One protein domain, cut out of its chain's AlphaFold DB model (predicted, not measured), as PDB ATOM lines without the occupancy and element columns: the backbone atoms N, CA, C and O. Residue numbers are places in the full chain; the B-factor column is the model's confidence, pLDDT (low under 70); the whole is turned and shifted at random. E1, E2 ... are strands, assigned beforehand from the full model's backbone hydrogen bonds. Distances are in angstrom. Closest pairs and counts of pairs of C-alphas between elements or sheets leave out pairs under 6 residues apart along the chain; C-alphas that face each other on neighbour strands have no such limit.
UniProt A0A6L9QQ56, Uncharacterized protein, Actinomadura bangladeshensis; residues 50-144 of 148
ATOM      1  N   LYS A  50      46.394  34.220 -26.789       73.38
ATOM      2  CA  LYS A  50      46.941  33.007 -27.384       73.38
ATOM      3  C   LYS A  50      46.960  31.940 -26.306       73.38
ATOM      4  O   LYS A  50      47.751  32.028 -25.358       73.38
ATOM      5  N   ASP A  51      46.163  30.915 -26.553       77.62
ATOM      6  CA  ASP A  51      46.038  29.748 -25.703       77.62
ATOM      7  C   ASP A  51      46.939  28.633 -26.211       77.62
ATOM      8  O   ASP A  51      46.966  28.298 -27.397       77.62
ATOM      9  N   VAL A  52      47.748  28.091 -25.306       76.31
ATOM     10  CA  VAL A  52      48.597  26.936 -25.583       76.31
ATOM     11  C   VAL A  52      48.252  25.851 -24.584       76.31
ATOM     12  O   VAL A  52      48.483  26.012 -23.385       76.31
ATOM     13  N   THR A  53      47.743  24.730 -25.079       79.62
ATOM     14  CA  THR A  53      47.517  23.534 -24.268       79.62
ATOM     15  C   THR A  53      48.846  23.010 -23.734       79.62
ATOM     16  O   THR A  53      49.763  22.694 -24.490       79.62
ATOM     17  N   VAL A  54      48.960  22.941 -22.411       79.75
ATOM     18  CA  VAL A  54      50.155  22.477 -21.695       79.75
ATOM     19  C   VAL A  54      50.051  20.997 -21.354       79.75
ATOM     20  O   VAL A  54      51.046  20.279 -21.417       79.75
ATOM     21  N   SER A  55      48.867  20.549 -20.944       81.25
ATOM     22  CA  SER A  55      48.612  19.166 -20.548       81.25
ATOM     23  C   SER A  55      47.131  18.842 -20.710       81.25
ATOM     24  O   SER A  55      46.291  19.734 -20.585       81.25
ATOM     25  N   ARG A  56      46.827  17.574 -20.989       88.81
ATOM     26  CA  ARG A  56      45.470  17.038 -21.089       88.81
ATOM     27  C   ARG A  56      45.443  15.634 -20.501       88.81
ATOM     28  O   ARG A  56      46.319  14.831 -20.809       88.81
ATOM     29  N   VAL A  57      44.423  15.348 -19.705       87.25
ATOM     30  CA  VAL A  57      44.163  14.033 -19.120       87.25
ATOM     31  C   VAL A  57      42.723  13.646 -19.421       87.25
ATOM     32  O   VAL A  57      41.810  14.448 -19.233       87.25
ATOM     33  N   GLU A  58      42.536  12.429 -19.916       87.94
ATOM     34  CA  GLU A  58      41.220  11.857 -20.198       87.94
ATOM     35  C   GLU A  58      40.695  11.081 -18.983       87.94
ATOM     36  O   GLU A  58      41.464  10.511 -18.203       87.94
ATOM     37  N   LYS A  59      39.374  11.096 -18.811       84.75
ATOM     38  CA  LYS A  59      38.667  10.327 -17.796       84.75
ATOM     39  C   LYS A  59      38.768   8.829 -18.115       84.75
ATOM     40  O   LYS A  59      38.469   8.449 -19.241       84.75
ATOM     41  N   PRO A  60      39.131   7.976 -17.144       82.81
ATOM     42  CA  PRO A  60      39.047   6.530 -17.313       82.81
ATOM     43  C   PRO A  60      37.597   6.072 -17.511       82.81
ATOM     44  O   PRO A  60      36.694   6.581 -16.843       82.81
ATOM     45  N   ASP A  61      37.387   5.045 -18.335       79.19
ATOM     46  CA  ASP A  61      36.055   4.464 -18.581       79.19
ATOM     47  C   ASP A  61      35.415   3.862 -17.315       79.19
ATOM     48  O   ASP A  61      34.206   3.676 -17.254       79.19
ATOM     49  N   SER A  62      36.207   3.591 -16.272       73.06
ATOM     50  CA  SER A  62      35.729   3.070 -14.986       73.06
ATOM     51  C   SER A  62      34.976   4.091 -14.126       73.06
ATOM     52  O   SER A  62      34.455   3.720 -13.075       73.06
ATOM     53  N   VAL A  63      34.949   5.369 -14.522       72.44
ATOM     54  CA  VAL A  63      34.285   6.439 -13.769       72.44
ATOM     55  C   VAL A  63      33.098   6.985 -14.557       72.44
ATOM     56  O   VAL A  63      33.225   7.873 -15.409       72.44
ATOM     57  N   GLU A  64      31.916   6.484 -14.219       68.62
ATOM     58  CA  GLU A  64      30.643   7.045 -14.659       68.62
ATOM     59  C   GLU A  64      30.119   8.053 -13.635       68.62
ATOM     60  O   GLU A  64      30.235   7.866 -12.422       68.62
ATOM     61  N   TYR A  65      29.566   9.152 -14.138       66.69
ATOM     62  CA  TYR A  65      28.901  10.166 -13.328       66.69
ATOM     63  C   TYR A  65      27.417  10.152 -13.665       66.69
ATOM     64  O   TYR A  65      27.061  10.046 -14.836       66.69
ATOM     65  N   GLU A  66      26.560  10.295 -12.654       61.00
ATOM     66  CA  GLU A  66      25.106  10.362 -12.860       61.00
ATOM     67  C   GLU A  66      24.672  11.642 -13.595       61.00
ATOM     68  O   GLU A  66      23.651  11.648 -14.277       61.00
ATOM     69  N   ALA A  67      25.455  12.720 -13.478       58.56
ATOM     70  CA  ALA A  67      25.206  13.998 -14.132       58.56
ATOM     71  C   ALA A  67      26.519  14.593 -14.659       58.56
ATOM     72  O   ALA A  67      27.471  14.818 -13.902       58.56
ATOM     73  N   GLY A  68      26.554  14.845 -15.964       61.38
ATOM     74  CA  GLY A  68      27.657  15.509 -16.643       61.38
ATOM     75  C   GLY A  68      28.539  14.554 -17.443       61.38
ATOM     76  O   GLY A  68      28.858  13.437 -17.038       61.38
ATOM     77  N   ASN A  69      28.975  15.039 -18.596       69.25
ATOM     78  CA  ASN A  69      29.718  14.249 -19.571       69.25
ATOM     79  C   ASN A  69      31.245  14.387 -19.420       69.25
ATOM     80  O   ASN A  69      31.973  13.693 -20.131       69.25
ATOM     81  N   ALA A  70      31.729  15.236 -18.487       76.81
ATOM     82  CA  ALA A  70      33.117  15.716 -18.463       76.81
ATOM     83  C   ALA A  70      34.135  14.584 -18.641       76.81
ATOM     84  O   ALA A  70      34.309  13.729 -17.765       76.81
ATOM     85  N   ARG A  71      34.822  14.613 -19.782       83.25
ATOM     86  CA  ARG A  71      35.745  13.568 -20.233       83.25
ATOM     87  C   ARG A  71      37.201  14.006 -20.200       83.25
ATOM     88  O   ARG A  71      38.088  13.164 -20.109       83.25
ATOM     89  N   TYR A  72      37.463  15.305 -20.220       87.56
ATOM     90  CA  TYR A  72      38.803  15.861 -20.302       87.56
ATOM     91  C   TYR A  72      39.061  16.884 -19.206       87.56
ATOM     92  O   TYR A  72      38.222  17.728 -18.890       87.56
ATOM     93  N   VAL A  73      40.277  16.825 -18.672       89.44
ATOM     94  CA  VAL A  73      40.878  17.877 -17.857       89.44
ATOM     95  C   VAL A  73      42.075  18.417 -18.614       89.44
ATOM     96  O   VAL A  73      42.986  17.667 -18.966       89.44
ATOM     97  N   GLY A  74      42.078  19.718 -18.872       90.44
ATOM     98  CA  GLY A  74      43.146  20.401 -19.590       90.44
ATOM     99  C   GLY A  74      43.792  21.488 -18.747       90.44
ATOM    100  O   GLY A  74      43.138  22.127 -17.932       90.44
ATOM    101  N   LEU A  75      45.078  21.733 -18.973       90.12
ATOM    102  CA  LEU A  75      45.763  22.928 -18.497       90.12
ATOM    103  C   LEU A  75      46.162  23.760 -19.705       90.12
ATOM    104  O   LEU A  75      46.950  23.313 -20.539       90.12
ATOM    105  N   ILE A  76      45.646  24.976 -19.774       88.88
ATOM    106  CA  ILE A  76      45.881  25.919 -20.861       88.88
ATOM    107  C   ILE A  76      46.731  27.052 -20.317       88.88
ATOM    108  O   ILE A  76      46.462  27.596 -19.248       88.88
ATOM    109  N   ARG A  77      47.783  27.412 -21.042       86.94
ATOM    110  CA  ARG A  77      48.599  28.580 -20.739       86.94
ATOM    111  C   ARG A  77      48.172  29.722 -21.636       86.94
ATOM    112  O   ARG A  77      48.336  29.640 -22.851       86.94
ATOM    113  N   ALA A  78      47.740  30.801 -21.007       83.31
ATOM    114  CA  ALA A  78      47.363  32.010 -21.702       83.31
ATOM    115  C   ALA A  78      48.510  33.014 -21.787       83.31
ATOM    116  O   ALA A  78      49.235  33.298 -20.817       83.31
ATOM    117  N   SER A  79      48.661  33.574 -22.980       81.50
ATOM    118  CA  SER A  79      49.656  34.591 -23.305       81.50
ATOM    119  C   SER A  79      49.071  35.632 -24.248       81.50
ATOM    120  O   SER A  79      48.187  35.322 -25.035       81.50
ATOM    121  N   SER A  80      49.549  36.873 -24.194       75.69
ATOM    122  CA  SER A  80      49.144  37.873 -25.181       75.69
ATOM    123  C   SER A  80      49.759  37.564 -26.546       75.69
ATOM    124  O   SER A  80      50.910  37.131 -26.636       75.69
ATOM    125  N   ARG A  81      48.999  37.757 -27.624       74.19
ATOM    126  CA  ARG A  81      49.419  37.351 -28.971       74.19
ATOM    127  C   ARG A  81      50.530  38.228 -29.545       74.19
ATOM    128  O   ARG A  81      51.354  37.712 -30.293       74.19
ATOM    129  N   VAL A  82      50.555  39.524 -29.225       73.62
ATOM    130  CA  VAL A  82      51.481  40.490 -29.847       73.62
ATOM    131  C   VAL A  82      52.787  40.586 -29.059       73.62
ATOM    132  O   VAL A  82      53.861  40.525 -29.647       73.62
ATOM    133  N   PHE A  83      52.713  40.681 -27.731       78.00
ATOM    134  CA  PHE A  83      53.890  40.797 -26.858       78.00
ATOM    135  C   PHE A  83      54.285  39.490 -26.157       78.00
ATOM    136  O   PHE A  83      55.258  39.478 -25.404       78.00
ATOM    137  N   GLY A  84      53.548  38.392 -26.352       74.44
ATOM    138  CA  GLY A  84      53.852  37.101 -25.720       74.44
ATOM    139  C   GLY A  84      53.748  37.124 -24.192       74.44
ATOM    140  O   GLY A  84      54.303  36.254 -23.517       74.44
ATOM    141  N   ARG A  85      53.085  38.134 -23.613       78.62
ATOM    142  CA  ARG A  85      53.079  38.352 -22.166       78.62
ATOM    143  C   ARG A  85      52.242  37.274 -21.498       78.62
ATOM    144  O   ARG A  85      51.057  37.149 -21.786       78.62
ATOM    145  N   TYR A  86      52.839  36.540 -20.566       81.75
ATOM    146  CA  TYR A  86      52.133  35.544 -19.763       81.75
ATOM    147  C   TYR A  86      50.981  36.181 -18.968       81.75
ATOM    148  O   TYR A  86      51.179  37.196 -18.293       81.75
ATOM    149  N   ARG A  87      49.786  35.585 -19.069       78.44
ATOM    150  CA  ARG A  87      48.550  36.063 -18.424       78.44
ATOM    151  C   ARG A  87      48.057  35.153 -17.308       78.44
ATOM    152  O   ARG A  87      47.412  35.643 -16.385       78.44
ATOM    153  N   GLY A  88      48.388  33.869 -17.356       84.62
ATOM    154  CA  GLY A  88      47.971  32.898 -16.351       84.62
ATOM    155  C   GLY A  88      47.853  31.499 -16.935       84.62
ATOM    156  O   GLY A  88      48.264  31.246 -18.072       84.62
ATOM    157  N   HIS A  89      47.283  30.605 -16.136       87.31
ATOM    158  CA  HIS A  89      46.829  29.307 -16.609       87.31
ATOM    159  C   HIS A  89      45.320  29.191 -16.400       87.31
ATOM    160  O   HIS A  89      44.784  29.749 -15.446       87.31
ATOM    161  N   TYR A  90      44.660  28.431 -17.261       88.75
ATOM    162  CA  TYR A  90      43.279  28.011 -17.085       88.75
ATOM    163  C   TYR A  90      43.235  26.499 -16.939       88.75
ATOM    164  O   TYR A  90      43.943  25.781 -17.650       88.75
ATOM    165  N   VAL A  91      42.401  26.022 -16.024       88.75
ATOM    166  CA  VAL A  91      42.053  24.607 -15.939       88.75
ATOM    167  C   VAL A  91      40.733  24.411 -16.654       88.75
ATOM    168  O   VAL A  91      39.726  25.004 -16.277       88.75
ATOM    169  N   TYR A  92      40.766  23.589 -17.690       89.19
ATOM    170  CA  TYR A  92      39.597  23.146 -18.419       89.19
ATOM    171  C   TYR A  92      39.051  21.864 -17.795       89.19
ATOM    172  O   TYR A  92      39.830  20.949 -17.523       89.19
ATOM    173  N   VAL A  93      37.732  21.781 -17.631       87.19
ATOM    174  CA  VAL A  93      37.018  20.528 -17.343       87.19
ATOM    175  C   VAL A  93      35.772  20.477 -18.224       87.19
ATOM    176  O   VAL A  93      34.931  21.372 -18.145       87.19
ATOM    177  N   GLY A  94      35.657  19.445 -19.061       85.00
ATOM    178  CA  GLY A  94      34.538  19.294 -19.995       85.00
ATOM    179  C   GLY A  94      34.722  18.151 -20.994       85.00
ATOM    180  O   GLY A  94      35.529  17.251 -20.766       85.00
ATOM    181  N   ASP A  95      33.962  18.176 -22.085       84.50
ATOM    182  CA  ASP A  95      33.839  17.057 -23.041       84.50
ATOM    183  C   ASP A  95      34.603  17.267 -24.333       84.50
ATOM    184  O   ASP A  95      34.796  16.327 -25.101       84.50
ATOM    185  N   ASP A  96      35.002  18.506 -24.592       82.19
ATOM    186  CA  ASP A  96      35.634  18.877 -25.838       82.19
ATOM    187  C   ASP A  96      37.117  18.470 -25.805       82.19
ATOM    188  O   ASP A  96      37.889  19.007 -24.997       82.19
ATOM    189  N   PRO A  97      37.553  17.542 -26.677       83.00
ATOM    190  CA  PRO A  97      38.950  17.133 -26.748       83.00
ATOM    191  C   PRO A  97      39.882  18.269 -27.188       83.00
ATOM    192  O   PRO A  97      41.086  18.184 -26.907       83.00
ATOM    193  N   GLU A  98      39.355  19.296 -27.867       83.00
ATOM    194  CA  GLU A  98      40.099  20.486 -28.294       83.00
ATOM    195  C   GLU A  98      40.248  21.523 -27.176       83.00
ATOM    196  O   GLU A  98      41.054  22.445 -27.307       83.00
ATOM    197  N   LEU A  99      39.545  21.345 -26.046       83.81
ATOM    198  CA  LEU A  99      39.546  22.272 -24.908       83.81
ATOM    199  C   LEU A  99      39.088  23.690 -25.303       83.81
ATOM    200  O   LEU A  99      39.460  24.668 -24.655       83.81
ATOM    201  N   SER A 100      38.322  23.807 -26.389       74.56
ATOM    202  CA  SER A 100      37.880  25.073 -26.975       74.56
ATOM    203  C   SER A 100      36.563  25.551 -26.367       74.56
ATOM    204  O   SER A 100      36.321  26.755 -26.256       74.56
ATOM    205  N   TYR A 101      35.730  24.610 -25.919       68.44
ATOM    206  CA  TYR A 101      34.416  24.892 -25.365       68.44
ATOM    207  C   TYR A 101      34.150  24.101 -24.085       68.44
ATOM    208  O   TYR A 101      34.314  22.882 -24.032       68.44
ATOM    209  N   GLY A 102      33.736  24.802 -23.029       72.12
ATOM    210  CA  GLY A 102      33.441  24.220 -21.721       72.12
ATOM    211  C   GLY A 102      33.755  25.186 -20.587       72.12
ATOM    212  O   GLY A 102      33.685  26.407 -20.759       72.12
ATOM    213  N   ARG A 103      34.085  24.646 -19.413       78.50
ATOM    214  CA  ARG A 103      34.382  25.455 -18.232       78.50
ATOM    215  C   ARG A 103      35.879  25.655 -18.050       78.50
ATOM    216  O   ARG A 103      36.645  24.697 -18.056       78.50
ATOM    217  N   PHE A 104      36.249  26.906 -17.789       84.38
ATOM    218  CA  PHE A 104      37.616  27.328 -17.524       84.38
ATOM    219  C   PHE A 104      37.699  27.956 -16.136       84.38
ATOM    220  O   PHE A 104      37.056  28.968 -15.863       84.38
ATOM    221  N   GLU A 105      38.511  27.373 -15.263       85.38
ATOM    222  CA  GLU A 105      38.821  27.947 -13.959       85.38
ATOM    223  C   GLU A 105      40.166  28.682 -14.057       85.38
ATOM    224  O   GLU A 105      41.193  28.090 -14.405       85.38
ATOM    225  N   TYR A 106      40.167  29.993 -13.801       84.25
ATOM    226  CA  TYR A 106      41.375  30.811 -13.905       84.25
ATOM    227  C   TYR A 106      42.289  30.609 -12.697       84.25
ATOM    228  O   TYR A 106      41.933  30.915 -11.556       84.25
ATOM    229  N   LEU A 107      43.519  30.178 -12.960       82.44
ATOM    230  CA  LEU A 107      44.587  30.157 -11.977       82.44
ATOM    231  C   LEU A 107      45.336  31.483 -12.039       82.44
ATOM    232  O   LEU A 107      45.921  31.845 -13.068       82.44
ATOM    233  N   ARG A 108      45.338  32.199 -10.907       74.81
ATOM    234  CA  ARG A 108      46.036  33.483 -10.783       74.81
ATOM    235  C   ARG A 108      47.477  33.365 -11.283       74.81
ATOM    236  O   ARG A 108      48.127  32.335 -11.080       74.81
ATOM    237  N   PRO A 109      48.011  34.427 -11.905       64.12
ATOM    238  CA  PRO A 109      49.329  34.375 -12.495       64.12
ATOM    239  C   PRO A 109      50.360  34.341 -11.371       64.12
ATOM    240  O   PRO A 109      50.713  35.373 -10.808       64.12
ATOM    241  N   ASN A 110      50.852  33.147 -11.049       65.62
ATOM    242  CA  ASN A 110      52.036  33.012 -10.220       65.62
ATOM    243  C   ASN A 110      53.255  33.210 -11.130       65.62
ATOM    244  O   ASN A 110      53.477  32.449 -12.079       65.62
ATOM    245  N   THR A 111      53.977  34.311 -10.941       56.59
ATOM    246  CA  THR A 111      55.071  34.712 -11.831       56.59
ATOM    247  C   THR A 111      56.241  33.743 -11.690       56.59
ATOM    248  O   THR A 111      56.950  33.777 -10.692       56.59
ATOM    249  N   GLY A 112      56.451  32.887 -12.695       63.41
ATOM    250  CA  GLY A 112      57.670  32.076 -12.841       63.41
ATOM    251  C   GLY A 112      57.477  30.558 -12.810       63.41
ATOM    252  O   GLY A 112      58.349  29.838 -13.289       63.41
ATOM    253  N   VAL A 113      56.334  30.051 -12.337       69.75
ATOM    254  CA  VAL A 113      56.099  28.600 -12.258       69.75
ATOM    255  C   VAL A 113      55.442  28.096 -13.544       69.75
ATOM    256  O   VAL A 113      54.349  28.525 -13.917       69.75
ATOM    257  N   ARG A 114      56.105  27.159 -14.233       78.62
ATOM    258  CA  ARG A 114      55.474  26.367 -15.299       78.62
ATOM    259  C   ARG A 114      54.626  25.285 -14.641       78.62
ATOM    260  O   ARG A 114      55.152  24.239 -14.263       78.62
ATOM    261  N   LEU A 115      53.336  25.567 -14.492       84.69
ATOM    262  CA  LEU A 115      52.378  24.588 -14.002       84.69
ATOM    263  C   LEU A 115      52.222  23.470 -15.030       84.69
ATOM    264  O   LEU A 115      52.154  23.710 -16.237       84.69
ATOM    265  N   ARG A 116      52.186  22.240 -14.535       87.56
ATOM    266  CA  ARG A 116      51.808  21.041 -15.277       87.56
ATOM    267  C   ARG A 116      50.871  20.235 -14.401       87.56
ATOM    268  O   ARG A 116      51.043  20.222 -13.185       87.56
ATOM    269  N   ILE A 117      49.906  19.573 -15.025       89.94
ATOM    270  CA  ILE A 117      49.104  18.568 -14.336       89.94
ATOM    271  C   ILE A 117      50.044  17.414 -13.998       89.94
ATOM    272  O   ILE A 117      50.702  16.873 -14.887       89.94
ATOM    273  N   GLU A 118      50.142  17.095 -12.715       91.12
ATOM    274  CA  GLU A 118      50.898  15.948 -12.215       91.12
ATOM    275  C   GLU A 118      49.976  14.748 -12.035       91.12
ATOM    276  O   GLU A 118      50.313  13.634 -12.423       91.12
ATOM    277  N   THR A 119      48.788  14.960 -11.470       91.94
ATOM    278  CA  THR A 119      47.803  13.898 -11.257       91.94
ATOM    279  C   THR A 119      46.392  14.462 -11.335       91.94
ATOM    280  O   THR A 119      46.132  15.589 -10.916       91.94
ATOM    281  N   VAL A 120      45.469  13.656 -11.854       92.12
ATOM    282  CA  VAL A 120      44.031  13.933 -11.838       92.12
ATOM    283  C   VAL A 120      43.340  12.780 -11.134       92.12
ATOM    284  O   VAL A 120      43.529  11.625 -11.515       92.12
ATOM    285  N   LYS A 121      42.540  13.089 -10.115       91.56
ATOM    286  CA  LYS A 121      41.655  12.127  -9.461       91.56
ATOM    287  C   LYS A 121      40.218  12.467  -9.814       91.56
ATOM    288  O   LYS A 121      39.761  13.593  -9.620       91.56
ATOM    289  N   TRP A 122      39.540  11.479 -10.370       88.06
ATOM    290  CA  TRP A 122      38.137  11.543 -10.735       88.06
ATOM    291  C   TRP A 122      37.339  10.955  -9.569       88.06
ATOM    292  O   TRP A 122      37.437   9.761  -9.300       88.06
ATOM    293  N   GLU A 123      36.628  11.807  -8.839       86.62
ATOM    294  CA  GLU A 123      35.843  11.470  -7.648       86.62
ATOM    295  C   GLU A 123      34.354  11.726  -7.953       86.62
ATOM    296  O   GLU A 123      34.022  12.577  -8.783       86.62
ATOM    297  N   GLN A 124      33.435  10.998  -7.305       81.38
ATOM    298  CA  GLN A 124      31.984  11.141  -7.545       81.38
ATOM    299  C   GLN A 124      31.487  12.585  -7.372       81.38
ATOM    300  O   GLN A 124      30.629  13.049  -8.119       81.38
ATOM    301  N   ASP A 125      32.057  13.308  -6.416       83.62
ATOM    302  CA  ASP A 125      31.715  14.683  -6.069       83.62
ATOM    303  C   ASP A 125      32.450  15.740  -6.909       83.62
ATOM    304  O   ASP A 125      32.067  16.915  -6.871       83.62
ATOM    305  N   GLY A 126      33.481  15.369  -7.682       85.88
ATOM    306  CA  GLY A 126      34.292  16.323  -8.436       85.88
ATOM    307  C   GLY A 126      35.603  15.784  -9.015       85.88
ATOM    308  O   GLY A 126      35.901  14.597  -9.018       85.88
ATOM    309  N   VAL A 127      36.371  16.666  -9.655       88.25
ATOM    310  CA  VAL A 127      37.725  16.361 -10.142       88.25
ATOM    311  C   VAL A 127      38.724  17.054  -9.235       88.25
ATOM    312  O   VAL A 127      38.648  18.268  -9.052       88.25
ATOM    313  N   ARG A 128      39.706  16.310  -8.741       92.12
ATOM    314  CA  ARG A 128      40.859  16.861  -8.037       92.12
ATOM    315  C   ARG A 128      42.064  16.880  -8.968       92.12
ATOM    316  O   ARG A 128      42.493  15.841  -9.465       92.12
ATOM    317  N   VAL A 129      42.598  18.067  -9.220       91.56
ATOM    318  CA  VAL A 129      43.749  18.296 -10.097       91.56
ATOM    319  C   VAL A 129      44.935  18.695  -9.236       91.56
ATOM    320  O   VAL A 129      44.920  19.751  -8.607       91.56
ATOM    321  N   VAL A 130      45.962  17.852  -9.217       92.25
ATOM    322  CA  VAL A 130      47.230  18.107  -8.532       92.25
ATOM    323  C   VAL A 130      48.237  18.601  -9.560       92.25
ATOM    324  O   VAL A 130      48.435  17.978 -10.610       92.25
ATOM    325  N   PHE A 131      48.875  19.728  -9.268       90.88
ATOM    326  CA  PHE A 131      49.927  20.292 -10.104       90.88
ATOM    327  C   PHE A 131      51.306  19.909  -9.582       90.88
ATOM    328  O   PHE A 131      51.506  19.820  -8.376       90.88
ATOM    329  N   ASN A 132      52.295  19.897 -10.476       90.00
ATOM    330  CA  ASN A 132      53.722  19.707 -10.160       90.00
ATOM    331  C   ASN A 132      54.312  20.699  -9.135       90.00
ATOM    332  O   ASN A 132      55.465  20.580  -8.736       90.00
ATOM    333  N   SER A 133      53.562  21.741  -8.780       87.00
ATOM    334  CA  SER A 133      53.926  22.709  -7.747       87.00
ATOM    335  C   SER A 133      53.439  22.314  -6.348       87.00
ATOM    336  O   SER A 133      53.652  23.079  -5.411       87.00
ATOM    337  N   GLY A 134      52.731  21.188  -6.212       86.44
ATOM    338  CA  GLY A 134      52.039  20.768  -4.992       86.44
ATOM    339  C   GLY A 134      50.695  21.465  -4.753       86.44
ATOM    340  O   GLY A 134      49.987  21.108  -3.817       86.44
ATOM    341  N   HIS A 135      50.319  22.447  -5.582       87.88
ATOM    342  CA  HIS A 135      48.991  23.057  -5.509       87.88
ATOM    343  C   HIS A 135      47.929  22.077  -5.992       87.88
ATOM    344  O   HIS A 135      48.156  21.289  -6.913       87.88
ATOM    345  N   GLU A 136      46.743  22.203  -5.416       90.56
ATOM    346  CA  GLU A 136      45.605  21.370  -5.748       90.56
ATOM    347  C   GLU A 136      44.387  22.236  -6.066       90.56
ATOM    348  O   GLU A 136      44.123  23.234  -5.392       90.56
ATOM    349  N   LEU A 137      43.654  21.853  -7.108       89.44
ATOM    350  CA  LEU A 137      42.372  22.440  -7.468       89.44
ATOM    351  C   LEU A 137      41.297  21.359  -7.426       89.44
ATOM    352  O   LEU A 137      41.396  20.354  -8.128       89.44
ATOM    353  N   PHE A 138      40.242  21.598  -6.653       90.00
ATOM    354  CA  PHE A 138      39.039  20.779  -6.683       90.00
ATOM    355  C   PHE A 138      37.963  21.459  -7.530       90.00
ATOM    356  O   PHE A 138      37.604  22.610  -7.279       90.00
ATOM    357  N   VAL A 139      37.443  20.737  -8.520       85.88
ATOM    358  CA  VAL A 139      36.358  21.167  -9.406       85.88
ATOM    359  C   VAL A 139      35.126  20.304  -9.113       85.88
ATOM    360  O   VAL A 139      35.067  19.160  -9.565       85.88
ATOM    361  N   PRO A 140      34.140  20.820  -8.358       84.12
ATOM    362  CA  PRO A 140      32.938  20.064  -8.011       84.12
ATOM    363  C   PRO A 140      32.144  19.590  -9.239       84.12
ATOM    364  O   PRO A 140      32.028  20.311 -10.229       84.12
ATOM    365  N   ALA A 141      31.519  18.415  -9.145       78.69
ATOM    366  CA  ALA A 141      30.750  17.798 -10.226       78.69
ATOM    367  C   ALA A 141      29.581  18.676 -10.698       78.69
ATOM    368  O   ALA A 141      29.393  18.848 -11.897       78.69
ATOM    369  N   ARG A 142      28.892  19.349  -9.763       72.88
ATOM    370  CA  ARG A 142      27.796  20.310 -10.028       72.88
ATOM    371  C   ARG A 142      28.167  21.495 -10.927       72.88
ATOM    372  O   ARG A 142      27.309  22.280 -11.303       72.88
ATOM    373  N   TYR A 143      29.456  21.690 -11.180       65.12
ATOM    374  CA  TYR A 143      29.990  22.799 -11.960       65.12
ATOM    375  C   TYR A 143      30.510  22.367 -13.336       65.12
ATOM    376  O   TYR A 143      31.033  23.221 -14.051       65.12
ATOM    377  N   ARG A 144      30.390  21.078 -13.691       60.88
ATOM    378  CA  ARG A 144      30.908  20.493 -14.940       60.88
ATOM    379  C   ARG A 144      30.021  20.743 -16.156       60.88
ATOM    380  O   ARG A 144      30.540  20.749 -17.268       60.88
TER     381      ARG A 144
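What this domain is: This is residues 50 to 144 of the 148 residues of an uncharacterized protein of Actinomadura bangladeshensis (UniProt A0A6L9QQ56). Two antiparallel sheets lie face to face as a sandwich with crossed strands, a twisted sheet of four strands, E1 to E4, covered on one face by a smaller sheet of three, E5 to E7. The chain passes from the larger sheet to the smaller at the link E4 to E5, and the elongated outline runs from the long loop of residues 59 to 71 at one end to the turn between E2 and E3 at the other. The printed part has 95 residues with seven named strands, E1 to E7 in order along the chain, and no named helix; the class is all strand. Each sheet is a meander, each strand the antiparallel neighbour of the one before, in the orders E1 E2 E3 E4 and E5 E6 E7. The whole is compact, with a radius of gyration of the C-alphas of 13.3 A and spans of 44 by 27 by 19 A.

How they stand to each other: In the larger sheet, E2, residues 72 to 80, and E3, residues 86 to 94, are inner strands and form a hairpin at 158 degrees, with N 76 and O 90 at 2.8 A. E1, residues 50 to 58, is an edge strand that bends by 56 degrees at residue 55; it forms a hairpin with E2 at 166 degrees, with N 52 and O 77 at 3.0 A. The other edge strand, E4, residues 103 to 107, forms a hairpin with E3 at 145 degrees, with N 91 and O 105 at 2.9 A. From edge to edge the strands' lines turn by 70 degrees. In the smaller sheet, E6, residues 126 to 131, is the inner strand. It forms a hairpin with E5, residues 117 to 123, at 164 degrees, with N 121 and O 128 at 2.8 A, and another with E7, residues 136 to 140, also at 164 degrees, with N 129 and O 137 at 2.8 A. The parts of the two sheets that face each other are 10.4 A apart centre to centre, their best planes 7 degrees apart and their strands at 44 degrees. The closest C-alphas of E1 and E5 are those of Ser 55 and Ile 117, 6.3 A apart; those of E3 and E7 are Val 93 and Val 139, 8.0 A apart. E2 and E6 are near each other, with 6 pairs of C-alphas within 10 A, while E4 and E6 are apart.

Where its parts are: E1 begins at C-alpha 50, (46.941, 33.007, -27.384), and is 23.1 A long; E2 measures 24.8 A and E3 24.0 A. E5 begins at C-alpha 117, (49.104, 18.568, -14.336). E7 ends at C-alpha 140, (32.938, 20.064, -8.011).

The domain as a whole: The two C-alphas farthest apart, those of Glu 66 and Phe 83, are 44.2 A apart. The printed part has no cut, and the link E1 to E2 is long, with 13 residues. The mean pLDDT of the printed part is 81.0; it is under 70 at residues 64 to 69, 101, 109 to 113 and 143 to 144.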